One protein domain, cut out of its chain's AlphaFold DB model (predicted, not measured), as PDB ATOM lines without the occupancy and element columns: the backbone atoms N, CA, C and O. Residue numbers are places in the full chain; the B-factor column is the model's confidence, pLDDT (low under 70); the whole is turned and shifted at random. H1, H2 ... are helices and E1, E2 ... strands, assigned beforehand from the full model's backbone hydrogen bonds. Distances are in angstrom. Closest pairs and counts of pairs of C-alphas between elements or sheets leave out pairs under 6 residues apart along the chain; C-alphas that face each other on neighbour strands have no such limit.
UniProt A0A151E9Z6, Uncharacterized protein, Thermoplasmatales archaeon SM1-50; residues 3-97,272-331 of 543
ATOM      1  N   ILE A   3     135.951 106.009 124.487       96.31
ATOM      2  CA  ILE A   3     135.098 105.490 125.566       96.31
ATOM      3  C   ILE A   3     133.732 106.171 125.488       96.31
ATOM      4  O   ILE A   3     133.604 107.362 125.778       96.31
ATOM      5  N   TYR A   4     132.700 105.433 125.103       96.94
ATOM      6  CA  TYR A   4     131.336 105.938 125.071       96.94
ATOM      7  C   TYR A   4     130.681 105.804 126.444       96.94
ATOM      8  O   TYR A   4     130.600 104.708 126.998       96.94
ATOM      9  N   SER A   5     130.162 106.914 126.967       98.00
ATOM     10  CA  SER A   5     129.335 106.942 128.169       98.00
ATOM     11  C   SER A   5     127.926 107.435 127.824       98.00
ATOM     12  O   SER A   5     127.774 108.582 127.401       98.00
ATOM     13  N   PRO A   6     126.866 106.636 128.048       98.06
ATOM     14  CA  PRO A   6     125.483 107.069 127.831       98.06
ATOM     15  C   PRO A   6     125.105 108.373 128.547       98.06
ATOM     16  O   PRO A   6     124.317 109.167 128.038       98.06
ATOM     17  N   THR A   7     125.678 108.624 129.726       97.88
ATOM     18  CA  THR A   7     125.393 109.810 130.547       97.88
ATOM     19  C   THR A   7     126.674 110.526 130.954       97.88
ATOM     20  O   THR A   7     127.744 109.918 131.011       97.88
ATOM     21  N   ALA A   8     126.568 111.823 131.246       98.31
ATOM     22  CA  ALA A   8     127.666 112.561 131.857       98.31
ATOM     23  C   ALA A   8     127.753 112.203 133.348       98.31
ATOM     24  O   ALA A   8     126.744 112.289 134.053       98.31
ATOM     25  N   ARG A   9     128.924 111.774 133.828       98.00
ATOM     26  CA  ARG A   9     129.102 111.260 135.198       98.00
ATOM     27  C   ARG A   9     130.558 111.251 135.647       98.00
ATOM     28  O   ARG A   9     131.471 111.262 134.828       98.00
ATOM     29  N   LEU A  10     130.750 111.189 136.963       98.19
ATOM     30  CA  LEU A  10     132.064 110.975 137.562       98.19
ATOM     31  C   LEU A  10     132.480 109.507 137.438       98.19
ATOM     32  O   LEU A  10     131.646 108.606 137.562       98.19
ATOM     33  N   ALA A  11     133.773 109.294 137.234       98.06
ATOM     34  CA  ALA A  11     134.411 107.987 137.228       98.06
ATOM     35  C   ALA A  11     135.777 108.071 137.914       98.06
ATOM     36  O   ALA A  11     136.432 109.112 137.891       98.06
ATOM     37  N   LYS A  12     136.227 106.956 138.481       97.94
ATOM     38  CA  LYS A  12     137.605 106.763 138.922       97.94
ATOM     39  C   LYS A  12     138.385 106.107 137.793       97.94
ATOM     40  O   LYS A  12     138.044 104.999 137.378       97.94
ATOM     41  N   LEU A  13     139.428 106.782 137.321       97.81
ATOM     42  CA  LEU A  13     140.423 106.208 136.423       97.81
ATOM     43  C   LEU A  13     141.537 105.603 137.273       97.81
ATOM     44  O   LEU A  13     142.245 106.339 137.956       97.81
ATOM     45  N   LEU A  14     141.668 104.278 137.247       97.12
ATOM     46  CA  LEU A  14     142.725 103.541 137.937       97.12
ATOM     47  C   LEU A  14     143.762 103.112 136.902       97.12
ATOM     48  O   LEU A  14     143.401 102.620 135.836       97.12
ATOM     49  N   LEU A  15     145.037 103.300 137.216       97.19
ATOM     50  CA  LEU A  15     146.159 103.093 136.314       97.19
ATOM     51  C   LEU A  15     147.286 102.333 137.017       97.19
ATOM     52  O   LEU A  15     147.537 102.524 138.209       97.19
ATOM     53  N   GLY A  16     148.006 101.520 136.256       96.56
ATOM     54  CA  GLY A  16     149.304 100.958 136.626       96.56
ATOM     55  C   GLY A  16     150.284 101.136 135.472       96.56
ATOM     56  O   GLY A  16     149.865 101.156 134.315       96.56
ATOM     57  N   SER A  17     151.574 101.275 135.758       96.38
ATOM     58  CA  SER A  17     152.605 101.404 134.722       96.38
ATOM     59  C   SER A  17     153.932 100.832 135.171       96.38
ATOM     60  O   SER A  17     154.210 100.835 136.363       96.38
ATOM     61  N   ASP A  18     154.736 100.413 134.206       95.56
ATOM     62  CA  ASP A  18     156.176 100.197 134.281       95.56
ATOM     63  C   ASP A  18     156.800 100.963 133.102       95.56
ATOM     64  O   ASP A  18     156.543 100.629 131.945       95.56
ATOM     65  N   ASP A  19     157.485 102.086 133.304       94.81
ATOM     66  CA  ASP A  19     157.876 102.696 134.576       94.81
ATOM     67  C   ASP A  19     156.863 103.756 135.057       94.81
ATOM     68  O   ASP A  19     156.146 103.574 136.047       94.81
ATOM     69  N   GLY A  20     156.807 104.887 134.351       96.62
ATOM     70  CA  GLY A  20     156.032 106.079 134.699       96.62
ATOM     71  C   GLY A  20     154.888 106.310 133.720       96.62
ATOM     72  O   GLY A  20     154.931 105.841 132.584       96.62
ATOM     73  N   ILE A  21     153.868 107.058 134.140       97.94
ATOM     74  CA  ILE A  21     152.658 107.289 133.341       97.94
ATOM     75  C   ILE A  21     152.221 108.748 133.344       97.94
ATOM     76  O   ILE A  21     152.246 109.441 134.361       97.94
ATOM     77  N   LYS A  22     151.753 109.205 132.189       98.38
ATOM     78  CA  LYS A  22     150.999 110.443 132.027       98.38
ATOM     79  C   LYS A  22     149.723 110.136 131.259       98.38
ATOM     80  O   LYS A  22     149.798 109.453 130.243       98.38
ATOM     81  N   ALA A  23     148.575 110.606 131.736       98.38
ATOM     82  CA  ALA A  23     147.305 110.333 131.072       98.38
ATOM     83  C   ALA A  23     146.480 111.596 130.853       98.38
ATOM     84  O   ALA A  23     146.467 112.509 131.684       98.38
ATOM     85  N   TRP A  24     145.761 111.605 129.735       98.56
ATOM     86  CA  TRP A  24     144.833 112.657 129.360       98.56
ATOM     87  C   TRP A  24     143.441 112.086 129.172       98.56
ATOM     88  O   TRP A  24     143.279 111.024 128.568       98.56
ATOM     89  N   VAL A  25     142.444 112.827 129.649       98.31
ATOM     90  CA  VAL A  25     141.036 112.559 129.374       98.31
ATOM     91  C   VAL A  25     140.433 113.788 128.718       98.31
ATOM     92  O   VAL A  25     140.445 114.865 129.304       98.31
ATOM     93  N   ASN A  26     139.897 113.628 127.508       96.50
ATOM     94  CA  ASN A  26     139.237 114.705 126.760       96.50
ATOM     95  C   ASN A  26     140.086 115.986 126.590       96.50
ATOM     96  O   ASN A  26     139.543 117.084 126.676       96.50
ATOM     97  N   GLY A  27     141.398 115.866 126.365       96.19
ATOM     98  CA  GLY A  27     142.301 117.024 126.263       96.19
ATOM     99  C   GLY A  27     143.043 117.353 127.554       96.19
ATOM    100  O   GLY A  27     144.193 117.795 127.517       96.19
ATOM    101  N   ASP A  28     142.431 117.082 128.704       97.56
ATOM    102  CA  ASP A  28     142.964 117.492 129.997       97.56
ATOM    103  C   ASP A  28     143.960 116.466 130.537       97.56
ATOM    104  O   ASP A  28     143.655 115.278 130.641       97.56
ATOM    105  N   ASN A  29     145.154 116.920 130.928       98.06
ATOM    106  CA  ASN A  29     146.106 116.090 131.667       98.06
ATOM    107  C   ASN A  29     145.549 115.817 133.070       98.06
ATOM    108  O   ASN A  29     145.542 116.709 133.921       98.06
ATOM    109  N   VAL A  30     145.103 114.585 133.309       98.31
ATOM    110  CA  VAL A  30     144.479 114.181 134.576       98.31
ATOM    111  C   VAL A  30     145.482 113.609 135.572       98.31
ATOM    112  O   VAL A  30     145.188 113.559 136.768       98.31
ATOM    113  N   ILE A  31     146.658 113.172 135.106       98.12
ATOM    114  CA  ILE A  31     147.723 112.652 135.967       98.12
ATOM    115  C   ILE A  31     149.085 112.645 135.270       98.12
ATOM    116  O   ILE A  31     149.214 112.339 134.087       98.12
ATOM    117  N   THR A  32     150.137 112.936 136.032       97.88
ATOM    118  CA  THR A  32     151.535 112.734 135.632       97.88
ATOM    119  C   THR A  32     152.299 112.147 136.813       97.88
ATOM    120  O   THR A  32     152.414 112.790 137.856       97.88
ATOM    121  N   ALA A  33     152.819 110.937 136.645       96.62
ATOM    122  CA  ALA A  33     153.604 110.207 137.627       96.62
ATOM    123  C   ALA A  33     154.914 109.729 136.979       96.62
ATOM    124  O   ALA A  33     154.988 108.637 136.420       96.62
ATOM    125  N   ASP A  34     155.943 110.578 137.039       94.62
ATOM    126  CA  ASP A  34     157.301 110.250 136.584       94.62
ATOM    127  C   ASP A  34     158.040 109.511 137.703       94.62
ATOM    128  O   ASP A  34     158.472 110.101 138.697       94.62
ATOM    129  N   ARG A  35     158.100 108.190 137.576       93.06
ATOM    130  CA  ARG A  35     158.762 107.281 138.513       93.06
ATOM    131  C   ARG A  35     159.403 106.144 137.731       93.06
ATOM    132  O   ARG A  35     159.083 105.972 136.562       93.06
ATOM    133  N   TYR A  36     160.255 105.376 138.405       90.81
ATOM    134  CA  TYR A  36     160.949 104.225 137.830       90.81
ATOM    135  C   TYR A  36     160.857 103.040 138.784       90.81
ATOM    136  O   TYR A  36     161.171 103.188 139.969       90.81
ATOM    137  N   GLY A  37     160.375 101.912 138.285       92.31
ATOM    138  CA  GLY A  37     160.122 100.693 139.030       92.31
ATOM    139  C   GLY A  37     159.083  99.808 138.349       92.31
ATOM    140  O   GLY A  37     158.446 100.203 137.381       92.31
ATOM    141  N   GLU A  38     158.862  98.645 138.948       94.25
ATOM    142  CA  GLU A  38     158.013  97.583 138.405       94.25
ATOM    143  C   GLU A  38     156.537  97.981 138.297       94.25
ATOM    144  O   GLU A  38     156.032  98.809 139.080       94.25
ATOM    145  N   TRP A  39     155.814  97.349 137.369       96.00
ATOM    146  CA  TRP A  39     154.365  97.501 137.254       96.00
ATOM    147  C   TRP A  39     153.656  97.180 138.575       96.00
ATOM    148  O   TRP A  39     153.949  96.211 139.274       96.00
ATOM    149  N   THR A  40     152.668  98.001 138.935       94.75
ATOM    150  CA  THR A  40     151.786  97.728 140.072       94.75
ATOM    151  C   THR A  40     150.343  98.043 139.700       94.75
ATOM    152  O   THR A  40     150.007  99.160 139.299       94.75
ATOM    153  N   ALA A  41     149.476  97.047 139.871       92.69
ATOM    154  CA  ALA A  41     148.031  97.150 139.725       92.69
ATOM    155  C   ALA A  41     147.452  98.358 140.483       92.69
ATOM    156  O   ALA A  41     147.642  98.477 141.694       92.69
ATOM    157  N   ASN A  42     146.687  99.210 139.788       93.25
ATOM    158  CA  ASN A  42     145.952 100.345 140.370       93.25
ATOM    159  C   ASN A  42     146.811 101.293 141.225       93.25
ATOM    160  O   ASN A  42     146.317 101.905 142.172       93.25
ATOM    161  N   GLN A  43     148.103 101.395 140.913       96.00
ATOM    162  CA  GLN A  43     149.041 102.223 141.657       96.00
ATOM    163  C   GLN A  43     148.651 103.701 141.661       96.00
ATOM    164  O   GLN A  43     148.857 104.399 142.655       96.00
ATOM    165  N   PHE A  44     148.108 104.177 140.545       96.44
ATOM    166  CA  PHE A  44     147.688 105.553 140.380       96.44
ATOM    167  C   PHE A  44     146.184 105.598 140.170       96.44
ATOM    168  O   PHE A  44     145.613 104.750 139.489       96.44
ATOM    169  N   PHE A  45     145.529 106.599 140.738       96.12
ATOM    170  CA  PHE A  45     144.114 106.820 140.503       96.12
ATOM    171  C   PHE A  45     143.797 108.307 140.533       96.12
ATOM    172  O   PHE A  45     144.444 109.080 141.241       96.12
ATOM    173  N   THR A  46     142.805 108.706 139.749       97.81
ATOM    174  CA  THR A  46     142.312 110.083 139.699       97.81
ATOM    175  C   THR A  46     140.822 110.086 139.368       97.81
ATOM    176  O   THR A  46     140.334 109.210 138.647       97.81
ATOM    177  N   ASP A  47     140.095 111.052 139.922       98.25
ATOM    178  CA  ASP A  47     138.681 111.248 139.618       98.25
ATOM    179  C   ASP A  47     138.570 112.049 138.315       98.25
ATOM    180  O   ASP A  47     139.184 113.106 138.160       98.25
ATOM    181  N   ILE A  48     137.771 111.554 137.377       98.31
ATOM    182  CA  ILE A  48     137.547 112.167 136.067       98.31
ATOM    183  C   ILE A  48     136.053 112.382 135.829       98.31
ATOM    184  O   ILE A  48     135.199 111.763 136.468       98.31
ATOM    185  N   THR A  49     135.723 113.242 134.866       97.81
ATOM    186  CA  THR A  49     134.354 113.374 134.353       97.81
ATOM    187  C   THR A  49     134.277 112.760 132.964       97.81
ATOM    188  O   THR A  49     134.983 113.188 132.054       97.81
ATOM    189  N   LEU A  50     133.395 111.776 132.799       98.44
ATOM    190  CA  LEU A  50     132.970 111.308 131.487       98.44
ATOM    191  C   LEU A  50     131.838 112.215 131.004       98.44
ATOM    192  O   LEU A  50     130.831 112.379 131.693       98.44
ATOM    193  N   ASN A  51     131.991 112.787 129.817       98.06
ATOM    194  CA  ASN A  51     130.924 113.449 129.083       98.06
ATOM    195  C   ASN A  51     129.917 112.406 128.579       98.06
ATOM    196  O   ASN A  51     130.278 111.255 128.330       98.06
ATOM    197  N   SER A  52     128.657 112.813 128.391       98.06
ATOM    198  CA  SER A  52     127.710 111.997 127.622       98.06
ATOM    199  C   SER A  52     128.190 111.924 126.172       98.06
ATOM    200  O   SER A  52     128.543 112.950 125.588       98.06
ATOM    201  N   GLY A  53     128.220 110.720 125.610       97.50
ATOM    202  CA  GLY A  53     128.829 110.444 124.316       97.50
ATOM    203  C   GLY A  53     130.266 109.940 124.436       97.50
ATOM    204  O   GLY A  53     130.642 109.288 125.413       97.50
ATOM    205  N   TRP A  54     131.061 110.209 123.403       97.19
ATOM    206  CA  TRP A  54     132.438 109.738 123.295       97.19
ATOM    207  C   TRP A  54     133.408 110.577 124.126       97.19
ATOM    208  O   TRP A  54     133.392 111.805 124.091       97.19
ATOM    209  N   ASN A  55     134.279 109.877 124.843       97.62
ATOM    210  CA  ASN A  55     135.389 110.406 125.617       97.62
ATOM    211  C   ASN A  55     136.694 109.811 125.089       97.62
ATOM    212  O   ASN A  55     136.700 108.696 124.568       97.62
ATOM    213  N   ARG A  56     137.805 110.522 125.249       96.25
ATOM    214  CA  ARG A  56     139.126 110.053 124.816       96.25
ATOM    215  C   ARG A  56     140.031 109.836 126.009       96.25
ATOM    216  O   ARG A  56     140.095 110.698 126.877       96.25
ATOM    217  N   LEU A  57     140.732 108.707 126.008       97.38
ATOM    218  CA  LEU A  57     141.801 108.389 126.946       97.38
ATOM    219  C   LEU A  57     143.093 108.136 126.166       97.38
ATOM    220  O   LEU A  57     143.152 107.227 125.325       97.38
ATOM    221  N   LEU A  58     144.117 108.929 126.479       97.50
ATOM    222  CA  LEU A  58     145.498 108.721 126.052       97.50
ATOM    223  C   LEU A  58     146.357 108.429 127.282       97.50
ATOM    224  O   LEU A  58     146.297 109.173 128.260       97.50
ATOM    225  N   CYS A  59     147.191 107.396 127.200       97.31
ATOM    226  CA  CYS A  59     148.216 107.088 128.191       97.31
ATOM    227  C   CYS A  59     149.589 107.130 127.510       97.31
ATOM    228  O   CYS A  59     149.791 106.485 126.487       97.31
ATOM    229  N   LYS A  60     150.536 107.866 128.092       97.62
ATOM    230  CA  LYS A  60     151.955 107.855 127.726       97.62
ATOM    231  C   LYS A  60     152.737 107.161 128.828       97.62
ATOM    232  O   LYS A  60     152.644 107.579 129.983       97.62
ATOM    233  N   ILE A  61     153.535 106.166 128.452       96.94
ATOM    234  CA  ILE A  61     154.319 105.348 129.379       96.94
ATOM    235  C   ILE A  61     155.813 105.568 129.125       96.94
ATOM    236  O   ILE A  61     156.276 105.410 127.994       96.94
ATOM    237  N   SER A  62     156.568 105.950 130.155       96.06
ATOM    238  CA  SER A  62     158.035 106.025 130.093       96.06
ATOM    239  C   SER A  62     158.669 104.674 130.420       96.06
ATOM    240  O   SER A  62     158.085 103.904 131.168       96.06
ATOM    241  N   GLN A  63     159.875 104.426 129.905       92.56
ATOM    242  CA  GLN A  63     160.627 103.180 130.103       92.56
ATOM    243  C   GLN A  63     162.111 103.485 130.362       92.56
ATOM    244  O   GLN A  63     162.657 104.387 129.719       92.56
ATOM    245  N   ASP A  64     162.752 102.774 131.287       89.00
ATOM    246  CA  ASP A  64     164.168 102.844 131.681       89.00
ATOM    247  C   ASP A  64     164.892 101.480 131.681       89.00
ATOM    248  O   ASP A  64     166.105 101.433 131.888       89.00
ATOM    249  N   GLY A  65     164.178 100.398 131.367       85.94
ATOM    250  CA  GLY A  65     164.656  99.029 131.174       85.94
ATOM    251  C   GLY A  65     163.807  98.012 131.947       85.94
ATOM    252  O   GLY A  65     163.226  98.348 132.968       85.94
ATOM    253  N   GLY A  66     163.796  96.751 131.506       89.12
ATOM    254  CA  GLY A  66     162.978  95.698 132.124       89.12
ATOM    255  C   GLY A  66     161.634  95.519 131.422       89.12
ATOM    256  O   GLY A  66     161.548  95.716 130.206       89.12
ATOM    257  N   ASP A  67     160.615  95.116 132.181       91.44
ATOM    258  CA  ASP A  67     159.262  94.910 131.665       91.44
ATOM    259  C   ASP A  67     158.662  96.238 131.193       91.44
ATOM    260  O   ASP A  67     158.925  97.296 131.758       91.44
ATOM    261  N   TYR A  68     157.846  96.205 130.135       93.25
ATOM    262  CA  TYR A  68     157.220  97.411 129.591       93.25
ATOM    263  C   TYR A  68     155.709  97.259 129.541       93.25
ATOM    264  O   TYR A  68     155.159  96.647 128.630       93.25
ATOM    265  N   GLN A  69     155.022  97.774 130.557       94.81
ATOM    266  CA  GLN A  69     153.646  97.379 130.840       94.81
ATOM    267  C   GLN A  69     152.803  98.546 131.344       94.81
ATOM    268  O   GLN A  69     153.291  99.458 132.010       94.81
ATOM    269  N   PHE A  70     151.500  98.510 131.075       95.75
ATOM    270  CA  PHE A  70     150.554  99.434 131.698       95.75
ATOM    271  C   PHE A  70     149.153  98.848 131.805       95.75
ATOM    272  O   PHE A  70     148.821  97.841 131.191       95.75
ATOM    273  N   SER A  71     148.306  99.487 132.600       95.56
ATOM    274  CA  SER A  71     146.900  99.129 132.713       95.56
ATOM    275  C   SER A  71     146.033 100.355 132.957       95.56
ATOM    276  O   SER A  71     146.487 101.337 133.547       95.56
ATOM    277  N   ALA A  72     144.775 100.283 132.519       94.88
ATOM    278  CA  ALA A  72     143.758 101.278 132.834       94.88
ATOM    279  C   ALA A  72     142.403 100.619 133.108       94.88
ATOM    280  O   ALA A  72     142.005  99.685 132.408       94.88
ATOM    281  N   GLN A  73     141.688 101.136 134.104       94.25
ATOM    282  CA  GLN A  73     140.346 100.700 134.476       94.25
ATOM    283  C   GLN A  73     139.454 101.904 134.784       94.25
ATOM    284  O   GLN A  73     139.928 102.926 135.288       94.25
ATOM    285  N   LEU A  74     138.153 101.758 134.527       95.12
ATOM    286  CA  LEU A  74     137.135 102.744 134.881       95.12
ATOM    287  C   LEU A  74     136.130 102.150 135.861       95.12
ATOM    288  O   LEU A  74     135.444 101.172 135.567       95.12
ATOM    289  N   TYR A  75     136.020 102.802 137.011       95.62
ATOM    290  CA  TYR A  75     135.091 102.442 138.070       95.62
ATOM    291  C   TYR A  75     134.165 103.607 138.385       95.62
ATOM    292  O   TYR A  75     134.528 104.774 138.226       95.62
ATOM    293  N   ASP A  76     132.967 103.304 138.868       95.81
ATOM    294  CA  ASP A  76     132.123 104.312 139.484       95.81
ATOM    295  C   ASP A  76     132.759 104.835 140.791       95.81
ATOM    296  O   ASP A  76     133.773 104.333 141.294       95.81
ATOM    297  N   MET A  77     132.146 105.858 141.386       96.69
ATOM    298  CA  MET A  77     132.664 106.445 142.627       96.69
ATOM    299  C   MET A  77     132.627 105.481 143.828       96.69
ATOM    300  O   MET A  77     133.365 105.696 144.796       96.69
ATOM    301  N   ASN A  78     131.839 104.403 143.749       95.50
ATOM    302  CA  ASN A  78     131.739 103.350 144.759       95.50
ATOM    303  C   ASN A  78     132.761 102.219 144.551       95.50
ATOM    304  O   ASN A  78     132.842 101.327 145.393       95.50
ATOM    305  N   GLY A  79     133.550 102.250 143.474       92.00
ATOM    306  CA  GLY A  79     134.498 101.187 143.152       92.00
ATOM    307  C   GLY A  79     133.854  99.976 142.475       92.00
ATOM    308  O   GLY A  79     134.378  98.872 142.597       92.00
ATOM    309  N   VAL A  80     132.753 100.165 141.739       92.94
ATOM    310  CA  VAL A  80     132.109  99.136 140.903       92.94
ATOM    311  C   VAL A  80     132.356  99.413 139.417       92.94
ATOM    312  O   VAL A  80     132.287 100.556 138.969       92.94
ATOM    313  N   THR A  81     132.663  98.371 138.640       91.31
ATOM    314  CA  THR A  81     132.856  98.463 137.185       91.31
ATOM    315  C   THR A  81     131.572  98.921 136.491       91.31
ATOM    316  O   THR A  81     130.480  98.447 136.811       91.31
ATOM    317  N   PHE A  82     131.693  99.810 135.506       94.00
ATOM    318  CA  PHE A  82     130.548 100.197 134.684       94.00
ATOM    319  C   PHE A  82     130.087  99.049 133.780       94.00
ATOM    320  O   PHE A  82     130.897  98.384 133.141       94.00
ATOM    321  N   ASN A  83     128.773  98.855 133.674       92.75
ATOM    322  CA  ASN A  83     128.159  97.843 132.807       92.75
ATOM    323  C   ASN A  83     127.591  98.415 131.498       92.75
ATOM    324  O   ASN A  83     126.997  97.675 130.721       92.75
ATOM    325  N   ASP A  84     127.753  99.718 131.272       94.06
ATOM    326  CA  ASP A  84     127.131 100.467 130.179       94.06
ATOM    327  C   ASP A  84     128.125 101.348 129.400       94.06
ATOM    328  O   ASP A  84     127.706 102.198 128.614       94.06
ATOM    329  N   LEU A  85     129.433 101.170 129.624       94.56
ATOM    330  CA  LEU A  85     130.470 101.788 128.797       94.56
ATOM    331  C   LEU A  85     130.763 100.924 127.571       94.56
ATOM    332  O   LEU A  85     130.832  99.698 127.665       94.56
ATOM    333  N   THR A  86     131.013 101.585 126.446       93.06
ATOM    334  CA  THR A  86     131.508 100.946 125.220       93.06
ATOM    335  C   THR A  86     132.879 101.504 124.868       93.06
ATOM    336  O   THR A  86     133.149 102.682 125.090       93.06
ATOM    337  N   TYR A  87     133.743 100.659 124.317       92.94
ATOM    338  CA  TYR A  87     135.129 100.984 124.003       92.94
ATOM    339  C   TYR A  87     135.381 100.705 122.526       92.94
ATOM    340  O   TYR A  87     134.959  99.663 122.028       92.94
ATOM    341  N   GLN A  88     136.074 101.606 121.839       93.25
ATOM    342  CA  GLN A  88     136.516 101.378 120.464       93.25
ATOM    343  C   GLN A  88     137.862 102.049 120.194       93.25
ATOM    344  O   GLN A  88     138.290 102.949 120.925       93.25
ATOM    345  N   LEU A  89     138.536 101.606 119.139       93.50
ATOM    346  CA  LEU A  89     139.870 102.079 118.805       93.50
ATOM    347  C   LEU A  89     139.812 103.283 117.881       93.50
ATOM    348  O   LEU A  89     140.422 104.302 118.195       93.50
ATOM    349  N   ASN A  90     139.064 103.165 116.788       93.56
ATOM    350  CA  ASN A  90     139.004 104.198 115.764       93.56
ATOM    351  C   ASN A  90     138.211 105.422 116.227       93.56
ATOM    352  O   ASN A  90     137.304 105.320 117.064       93.56
ATOM    353  N   ASP A  91     138.536 106.589 115.668       92.75
ATOM    354  CA  ASP A  91     137.851 107.824 116.022       92.75
ATOM    355  C   ASP A  91     136.373 107.756 115.593       92.75
ATOM    356  O   ASP A  91     136.081 107.665 114.398       92.75
ATOM    357  N   PRO A  92     135.410 107.837 116.530       92.12
ATOM    358  CA  PRO A  92     133.980 107.804 116.216       92.12
ATOM    359  C   PRO A  92     133.492 108.975 115.351       92.12
ATOM    360  O   PRO A  92     132.340 108.981 114.919       92.12
ATOM    361  N   SER A  93     134.318 110.008 115.156       90.12
ATOM    362  CA  SER A  93     133.998 111.114 114.251       90.12
ATOM    363  C   SER A  93     134.173 110.741 112.772       90.12
ATOM    364  O   SER A  93     133.483 111.296 111.915       90.12
ATOM    365  N   GLU A  94     135.036 109.763 112.488       90.31
ATOM    366  CA  GLU A  94     135.356 109.280 111.142       90.31
ATOM    367  C   GLU A  94     134.776 107.885 110.877       90.31
ATOM    368  O   GLU A  94     134.370 107.578 109.754       90.31
ATOM    369  N   TYR A  95     134.687 107.057 111.921       91.25
ATOM    370  CA  TYR A  95     134.244 105.670 111.854       91.25
ATOM    371  C   TYR A  95     132.953 105.451 112.647       91.25
ATOM    372  O   TYR A  95     132.700 106.081 113.672       91.25
ATOM    373  N   GLY A  96     132.119 104.524 112.169       91.69
ATOM    374  CA  GLY A  96     130.952 104.056 112.914       91.69
ATOM    375  C   GLY A  96     131.330 103.213 114.139       91.69
ATOM    376  O   GLY A  96     132.500 103.059 114.482       91.69
ATOM    377  N   TRP A  97     130.317 102.628 114.778       94.25
ATOM    378  CA  TRP A  97     130.516 101.672 115.867       94.25
ATOM    379  C   TRP A  97     131.253 100.427 115.372       94.25
ATOM    380  O   TRP A  97     130.876  99.846 114.349       94.25
ATOM    381  N   GLY A 272     141.781  96.479 127.563       88.12
ATOM    382  CA  GLY A 272     142.770  95.569 126.978       88.12
ATOM    383  C   GLY A 272     143.067  95.737 125.490       88.12
ATOM    384  O   GLY A 272     143.944  95.054 124.961       88.12
ATOM    385  N   THR A 273     142.390  96.675 124.831       90.75
ATOM    386  CA  THR A 273     142.699  97.090 123.461       90.75
ATOM    387  C   THR A 273     143.203  98.518 123.442       90.75
ATOM    388  O   THR A 273     142.679  99.377 124.145       90.75
ATOM    389  N   TRP A 274     144.221  98.795 122.636       93.94
ATOM    390  CA  TRP A 274     144.801 100.128 122.523       93.94
ATOM    391  C   TRP A 274     145.215 100.421 121.086       93.94
ATOM    392  O   TRP A 274     145.580  99.518 120.339       93.94
ATOM    393  N   LEU A 275     145.155 101.698 120.704       94.56
ATOM    394  CA  LEU A 275     145.960 102.189 119.592       94.56
ATOM    395  C   LEU A 275     147.321 102.562 120.170       94.56
ATOM    396  O   LEU A 275     147.395 103.384 121.086       94.56
ATOM    397  N   MET A 276     148.361 101.923 119.655       93.69
ATOM    398  CA  MET A 276     149.736 102.030 120.114       93.69
ATOM    399  C   MET A 276     150.560 102.808 119.096       93.69
ATOM    400  O   MET A 276     150.390 102.646 117.887       93.69
ATOM    401  N   ASN A 277     151.456 103.660 119.589       93.56
ATOM    402  CA  ASN A 277     152.415 104.358 118.753       93.56
ATOM    403  C   ASN A 277     153.696 104.708 119.532       93.56
ATOM    404  O   ASN A 277     153.636 105.119 120.693       93.56
ATOM    405  N   GLY A 278     154.847 104.535 118.880       89.19
ATOM    406  CA  GLY A 278     156.169 104.504 119.505       89.19
ATOM    407  C   GLY A 278     156.933 103.225 119.120       89.19
ATOM    408  O   GLY A 278     156.585 102.612 118.111       89.19
ATOM    409  N   PRO A 279     157.955 102.817 119.898       90.12
ATOM    410  CA  PRO A 279     158.534 103.543 121.027       90.12
ATOM    411  C   PRO A 279     159.332 104.774 120.571       90.12
ATOM    412  O   PRO A 279     160.065 104.747 119.585       90.12
ATOM    413  N   TYR A 280     159.230 105.866 121.329       91.50
ATOM    414  CA  TYR A 280     159.989 107.091 121.073       91.50
ATOM    415  C   TYR A 280     161.322 107.071 121.819       91.50
ATOM    416  O   TYR A 280     161.359 107.031 123.050       91.50
ATOM    417  N   VAL A 281     162.433 107.144 121.084       89.81
ATOM    418  CA  VAL A 281     163.767 107.174 121.693       89.81
ATOM    419  C   VAL A 281     163.996 108.521 122.377       89.81
ATOM    420  O   VAL A 281     164.107 109.556 121.722       89.81
ATOM    421  N   ASN A 282     164.133 108.500 123.704       93.12
ATOM    422  CA  ASN A 282     164.559 109.657 124.485       93.12
ATOM    423  C   ASN A 282     165.601 109.247 125.550       93.12
ATOM    424  O   ASN A 282     165.247 108.615 126.556       93.12
ATOM    425  N   PRO A 283     166.886 109.614 125.359       92.12
ATOM    426  CA  PRO A 283     167.949 109.282 126.305       92.12
ATOM    427  C   PRO A 283     167.880 110.107 127.600       92.12
ATOM    428  O   PRO A 283     168.450 109.707 128.612       92.12
ATOM    429  N   ASN A 284     167.189 111.252 127.603       94.06
ATOM    430  CA  ASN A 284     167.029 112.073 128.795       94.06
ATOM    431  C   ASN A 284     165.807 111.620 129.601       94.06
ATOM    432  O   ASN A 284     164.689 112.112 129.416       94.06
ATOM    433  N   LYS A 285     166.080 110.719 130.547       91.94
ATOM    434  CA  LYS A 285     165.140 110.151 131.520       91.94
ATOM    435  C   LYS A 285     164.146 111.182 132.084       91.94
ATOM    436  O   LYS A 285     162.944 111.015 131.924       91.94
ATOM    437  N   ASN A 286     164.632 112.327 132.569       93.25
ATOM    438  CA  ASN A 286     163.815 113.377 133.209       93.25
ATOM    439  C   ASN A 286     162.830 114.102 132.275       93.25
ATOM    440  O   ASN A 286     162.057 114.954 132.714       93.25
ATOM    441  N   THR A 287     162.908 113.851 130.968       96.19
ATOM    442  CA  THR A 287     162.054 114.505 129.970       96.19
ATOM    443  C   THR A 287     161.117 113.540 129.264       96.19
ATOM    444  O   THR A 287     160.326 113.974 128.428       96.19
ATOM    445  N   ARG A 288     161.160 112.241 129.591       95.38
ATOM    446  CA  ARG A 288     160.398 111.220 128.865       95.38
ATOM    447  C   ARG A 288     158.893 111.481 128.899       95.38
ATOM    448  O   ARG A 288     158.271 111.414 127.849       95.38
ATOM    449  N   LEU A 289     158.315 111.852 130.045       96.88
ATOM    450  CA  LEU A 289     156.876 112.155 130.141       96.88
ATOM    451  C   LEU A 289     156.509 113.608 129.786       96.88
ATOM    452  O   LEU A 289     155.364 113.879 129.402       96.88
ATOM    453  N   SER A 290     157.449 114.547 129.916       96.31
ATOM    454  CA  SER A 290     157.209 115.979 129.686       96.31
ATOM    455  C   SER A 290     157.435 116.427 128.241       96.31
ATOM    456  O   SER A 290     156.826 117.412 127.833       96.31
ATOM    457  N   THR A 291     158.249 115.704 127.466       97.06
ATOM    458  CA  THR A 291     158.426 115.933 126.023       97.06
ATOM    459  C   THR A 291     157.134 115.604 125.289       97.06
ATOM    460  O   THR A 291     156.557 114.545 125.530       97.06
ATOM    461  N   ASP A 292     156.700 116.497 124.406       96.00
ATOM    462  CA  ASP A 292     155.596 116.260 123.477       96.00
ATOM    463  C   ASP A 292     156.127 115.546 122.229       96.00
ATOM    464  O   ASP A 292     156.944 116.109 121.498       96.00
ATOM    465  N   TYR A 293     155.698 114.303 122.010       95.50
ATOM    466  CA  TYR A 293     156.111 113.517 120.845       95.50
ATOM    467  C   TYR A 293     155.111 113.571 119.696       95.50
ATOM    468  O   TYR A 293     155.477 113.182 118.591       95.50
ATOM    469  N   LEU A 294     153.881 114.033 119.937       94.56
ATOM    470  CA  LEU A 294     152.790 113.992 118.958       94.56
ATOM    471  C   LEU A 294     152.403 115.378 118.423       94.56
ATOM    472  O   LEU A 294     151.656 115.463 117.452       94.56
ATOM    473  N   GLY A 295     152.928 116.455 119.013       90.31
ATOM    474  CA  GLY A 295     152.672 117.830 118.585       90.31
ATOM    475  C   GLY A 295     151.306 118.380 119.007       90.31
ATOM    476  O   GLY A 295     150.875 119.360 118.407       90.31
ATOM    477  N   ASP A 296     150.644 117.718 119.968       92.56
ATOM    478  CA  ASP A 296     149.524 118.154 120.828       92.56
ATOM    479  C   ASP A 296     148.879 116.913 121.486       92.56
ATOM    480  O   ASP A 296     147.729 116.554 121.228       92.56
ATOM    481  N   GLU A 297     149.649 116.193 122.309       94.56
ATOM    482  CA  GLU A 297     149.249 114.888 122.871       94.56
ATOM    483  C   GLU A 297     147.865 114.866 123.524       94.56
ATOM    484  O   GLU A 297     147.154 113.875 123.403       94.56
ATOM    485  N   GLY A 298     147.452 115.939 124.199       93.75
ATOM    486  CA  GLY A 298     146.147 115.963 124.864       93.75
ATOM    487  C   GLY A 298     144.979 115.810 123.888       93.75
ATOM    488  O   GLY A 298     143.959 115.218 124.243       93.75
ATOM    489  N   ASN A 299     145.140 116.294 122.655       94.38
ATOM    490  CA  ASN A 299     144.053 116.440 121.691       94.38
ATOM    491  C   ASN A 299     144.155 115.501 120.487       94.38
ATOM    492  O   ASN A 299     143.359 115.637 119.559       94.38
ATOM    493  N   VAL A 300     145.090 114.544 120.481       93.62
ATOM    494  CA  VAL A 300     145.212 113.585 119.374       93.62
ATOM    495  C   VAL A 300     143.961 112.715 119.232       93.62
ATOM    496  O   VAL A 300     143.322 112.322 120.213       93.62
ATOM    497  N   THR A 301     143.614 112.401 117.985       93.88
ATOM    498  CA  THR A 301     142.378 111.694 117.620       93.88
ATOM    499  C   THR A 301     142.642 110.543 116.648       93.88
ATOM    500  O   THR A 301     142.003 110.483 115.603       93.88
ATOM    501  N   PRO A 302     143.624 109.670 116.925       94.88
ATOM    502  CA  PRO A 302     144.062 108.713 115.928       94.88
ATOM    503  C   PRO A 302     143.021 107.624 115.686       94.88
ATOM    504  O   PRO A 302     142.341 107.172 116.610       94.88
ATOM    505  N   SER A 303     143.002 107.149 114.453       95.00
ATOM    506  CA  SER A 303     142.425 105.885 114.030       95.00
ATOM    507  C   SER A 303     143.535 104.909 113.636       95.00
ATOM    508  O   SER A 303     144.689 105.281 113.408       95.00
ATOM    509  N   GLN A 304     143.211 103.620 113.587       93.44
ATOM    510  CA  GLN A 304     144.162 102.598 113.167       93.44
ATOM    511  C   GLN A 304     144.669 102.878 111.745       93.44
ATOM    512  O   GLN A 304     143.880 103.012 110.813       93.44
ATOM    513  N   GLY A 305     145.991 102.867 111.573       92.62
ATOM    514  CA  GLY A 305     146.656 103.111 110.294       92.62
ATOM    515  C   GLY A 305     146.964 104.581 110.008       92.62
ATOM    516  O   GLY A 305     147.672 104.857 109.039       92.62
ATOM    517  N   ASP A 306     146.505 105.512 110.849       95.38
ATOM    518  CA  ASP A 306     146.874 106.920 110.721       95.38
ATOM    519  C   ASP A 306     148.376 107.109 110.908       95.38
ATOM    520  O   ASP A 306     148.998 106.477 111.766       95.38
ATOM    521  N   LEU A 307     148.956 108.021 110.126       93.75
ATOM    522  CA  LEU A 307     150.360 108.390 110.263       93.75
ATOM    523  C   LEU A 307     150.614 109.029 111.628       93.75
ATOM    524  O   LEU A 307     149.868 109.895 112.087       93.75
ATOM    525  N   ALA A 308     151.732 108.651 112.230       89.94
ATOM    526  CA  ALA A 308     152.267 109.281 113.421       89.94
ATOM    527  C   ALA A 308     153.705 109.753 113.151       89.94
ATOM    528  O   ALA A 308     154.303 109.371 112.140       89.94
ATOM    529  N   PRO A 309     154.308 110.565 114.037       87.00
ATOM    530  CA  PRO A 309     155.707 110.971 113.896       87.00
ATOM    531  C   PRO A 309     156.681 109.792 113.744       87.00
ATOM    532  O   PRO A 309     157.717 109.933 113.094       87.00
ATOM    533  N   PHE A 310     156.326 108.623 114.284       78.44
ATOM    534  CA  PHE A 310     156.969 107.349 113.981       78.44
ATOM    535  C   PHE A 310     155.929 106.331 113.499       78.44
ATOM    536  O   PHE A 310     155.021 105.986 114.249       78.44
ATOM    537  N   GLY A 311     156.067 105.841 112.264       86.88
ATOM    538  CA  GLY A 311     155.198 104.798 111.710       86.88
ATOM    539  C   GLY A 311     153.721 105.201 111.631       86.88
ATOM    540  O   GLY A 311     153.380 106.304 111.199       86.88
ATOM    541  N   VAL A 312     152.851 104.278 112.031       92.31
ATOM    542  CA  VAL A 312     151.397 104.465 112.087       92.31
ATOM    543  C   VAL A 312     150.869 104.132 113.482       92.31
ATOM    544  O   VAL A 312     151.584 103.573 114.315       92.31
ATOM    545  N   TRP A 313     149.616 104.485 113.757       94.69
ATOM    546  CA  TRP A 313     148.896 103.976 114.922       94.69
ATOM    547  C   TRP A 313     148.463 102.535 114.689       94.69
ATOM    548  O   TRP A 313     147.689 102.237 113.775       94.69
ATOM    549  N   GLU A 314     148.944 101.637 115.534       92.62
ATOM    550  CA  GLU A 314     148.742 100.201 115.386       92.62
ATOM    551  C   GLU A 314     147.798  99.668 116.455       92.62
ATOM    552  O   GLU A 314     147.740 100.161 117.582       92.62
ATOM    553  N   ARG A 315     147.027  98.643 116.103       91.94
ATOM    554  CA  ARG A 315     146.141  97.986 117.056       91.94
ATOM    555  C   ARG A 315     146.944  97.046 117.944       91.94
ATOM    556  O   ARG A 315     147.425  96.022 117.473       91.94
ATOM    557  N   GLY A 316     146.959  97.334 119.236       91.00
ATOM    558  CA  GLY A 316     147.368  96.406 120.276       91.00
ATOM    559  C   GLY A 316     146.164  95.695 120.890       91.00
ATOM    560  O   GLY A 316     145.238  96.346 121.380       91.00
ATOM    561  N   ILE A 317     146.188  94.362 120.903       89.44
ATOM    562  CA  ILE A 317     145.318  93.536 121.750       89.44
ATOM    563  C   ILE A 317     146.235  92.646 122.586       89.44
ATOM    564  O   ILE A 317     147.037  91.909 122.026       89.44
ATOM    565  N   GLY A 318     146.120  92.719 123.908       77.06
ATOM    566  CA  GLY A 318     146.855  91.846 124.828       77.06
ATOM    567  C   GLY A 318     145.932  91.314 125.914       77.06
ATOM    568  O   GLY A 318     144.731  91.552 125.850       77.06
ATOM    569  N   ASN A 319     146.476  90.673 126.952       70.31
ATOM    570  CA  ASN A 319     145.706  90.215 128.122       70.31
ATOM    571  C   ASN A 319     145.097  91.357 128.953       70.31
ATOM    572  O   ASN A 319     144.237  91.114 129.789       70.31
ATOM    573  N   GLY A 320     145.478  92.610 128.687       66.56
ATOM    574  CA  GLY A 320     144.793  93.831 129.126       66.56
ATOM    575  C   GLY A 320     144.986  94.243 130.582       66.56
ATOM    576  O   GLY A 320     144.708  95.396 130.915       66.56
ATOM    577  N   TYR A 321     145.506  93.364 131.441       83.31
ATOM    578  CA  TYR A 321     145.827  93.712 132.823       83.31
ATOM    579  C   TYR A 321     147.022  92.916 133.401       83.31
ATOM    580  O   TYR A 321     146.808  91.920 134.092       83.31
ATOM    581  N   PRO A 322     148.276  93.362 133.171       91.50
ATOM    582  CA  PRO A 322     148.645  94.517 132.354       91.50
ATOM    583  C   PRO A 322     148.564  94.249 130.846       91.50
ATOM    584  O   PRO A 322     148.629  93.116 130.377       91.50
ATOM    585  N   PHE A 323     148.442  95.326 130.074       92.38
ATOM    586  CA  PHE A 323     148.819  95.327 128.669       92.38
ATOM    587  C   PHE A 323     150.350  95.370 128.575       92.38
ATOM    588  O   PHE A 323     150.975  96.293 129.110       92.38
ATOM    589  N   ASN A 324     150.946  94.382 127.905       91.19
ATOM    590  CA  ASN A 324     152.391  94.289 127.722       91.19
ATOM    591  C   ASN A 324     152.816  95.015 126.437       91.19
ATOM    592  O   ASN A 324     152.639  94.513 125.330       91.19
ATOM    593  N   ILE A 325     153.340  96.232 126.599       91.94
ATOM    594  CA  ILE A 325     153.906  97.043 125.513       91.94
ATOM    595  C   ILE A 325     155.198  96.403 124.995       91.94
ATOM    596  O   ILE A 325     155.497  96.518 123.810       91.94
ATOM    597  N   GLY A 326     155.950  95.737 125.876       89.31
ATOM    598  CA  GLY A 326     157.146  94.977 125.530       89.31
ATOM    599  C   GLY A 326     156.809  93.920 124.493       89.31
ATOM    600  O   GLY A 326     157.277  94.041 123.370       89.31
ATOM    601  N   ASP A 327     155.908  92.992 124.824       85.06
ATOM    602  CA  ASP A 327     155.452  91.940 123.900       85.06
ATOM    603  C   ASP A 327     154.833  92.521 122.622       85.06
ATOM    604  O   ASP A 327     155.016  91.977 121.537       85.06
ATOM    605  N   PHE A 328     154.114  93.647 122.736       87.69
ATOM    606  CA  PHE A 328     153.558  94.335 121.572       87.69
ATOM    607  C   PHE A 328     154.646  94.822 120.607       87.69
ATOM    608  O   PHE A 328     154.431  94.766 119.411       87.69
ATOM    609  N   TYR A 329     155.799  95.293 121.084       83.94
ATOM    610  CA  TYR A 329     156.914  95.679 120.207       83.94
ATOM    611  C   TYR A 329     157.956  94.569 120.013       83.94
ATOM    612  O   TYR A 329     158.846  94.718 119.177       83.94
ATOM    613  N   ASP A 330     157.837  93.452 120.734       77.25
ATOM    614  CA  ASP A 330     158.684  92.260 120.618       77.25
ATOM    615  C   ASP A 330     158.187  91.311 119.517       77.25
ATOM    616  O   ASP A 330     158.276  90.087 119.599       77.25
ATOM    617  N   HIS A 331     157.653  91.889 118.443       66.19
ATOM    618  CA  HIS A 331     157.434  91.186 117.194       66.19
ATOM    619  C   HIS A 331     158.375  91.756 116.128       66.19
ATOM    620  O   HIS A 331     158.245  92.883 115.646       66.19
TER     621      HIS A 331
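AT A GLANCE: This is residues 3 to 97 and 272 to 331 of the 543 residues of an uncharacterized protein of Thermoplasmatales archaeon SM1-50 (UniProt A0A151E9Z6). Two twisted sheets lie face to face as a sandwich, a five-strand sheet E4 E3 E6 E1 E8 and a three-strand sheet E5 E2 E7, their strands running nearly along each other. A small hairpin, E9 and E10, lies beside E6 and E8, the short helix H1 grazes the three-strand sheet by E7, and the long unnamed stretch 277 to 313 loops round the outside. The printed part has 155 residues, with ten named strands, E1 to E10, followed along the chain by one named helix, H1. Each sheet is antiparallel in the orders E4 - E3 - E6 - E1 - E8, E5 - E2 - E7 and E9 - E10; the class is mostly strand, with 65 residues, under half, in named elements. The whole is compact, with a radius of gyration of the C-alphas of 15.0 A and spans of 43 by 34 by 27 A.

IN THESE COORDINATES: Begin in the largest sheet: find C-alpha 53 at (128.829, 110.444, 124.316), from where E6, residues 53 to 62, runs 30.1 A to C-alpha 62 at (158.035, 106.025, 130.093). In the same sheet look for E3, residues 20 to 25, 17.2 A; E4, 28 to 33, 15.0 A; E1, 3 to 5; and E8, 86 to 88. The facing sheet has E2, residues 9 to 18, 29.3 A; E5, 44 to 50, 18.1 A; and E7, 69 to 75, 20.5 A. Farther on come E9, residues 273 to 276; E10, 314 to 317; and H1, 325 to 329, ending at C-alpha 329 at (156.914, 95.679, 120.207).

HOW THE PARTS SIT: In the twisted five-strand sheet, only just so at 4.1 A off its best plane, E6 has staggered pairing: 53 to 55 with E1, N 3 and O 55 being 2.8 A apart, and 57 to 62 with E3, N 60 and O 22 being 2.8 A apart. E3 and E4 form a hairpin, with N 33 and O 21 2.8 A apart. At the other edge, N 4 and O 86 of E1 and E8 are 2.8 A apart. In the facing sheet look for N 15 and O 44 of E2 and E5, 2.8 A, and N 14 and O 73 of E2 and E7, 2.9 A. Between the sheets, the closest C-alphas of E4 and E5, Val 30 and Thr 46, are 6.9 A apart. E9 and E10 form a hairpin, with N 276 and O 314 2.8 A apart; E9 is near E6 and E8. Residues 323 to 324 pair antiparallel with 69 to 70 of E7, and H1 only grazes that sheet with residues 325 to 328. The O i to N i+4 pair inside H1 is within hydrogen-bond range.

THE WHOLE: The farthest C-alphas, Thr 7 and Pro 283, are 42.8 A apart. Residues 98 to 271 are not printed, and C-alphas 97 and 272 stand 17.6 A apart across the cut. The link E9 to E10, 37 residues, is long. The mean pLDDT of the printed part is 93.4, with residues 320 and 331 under 70.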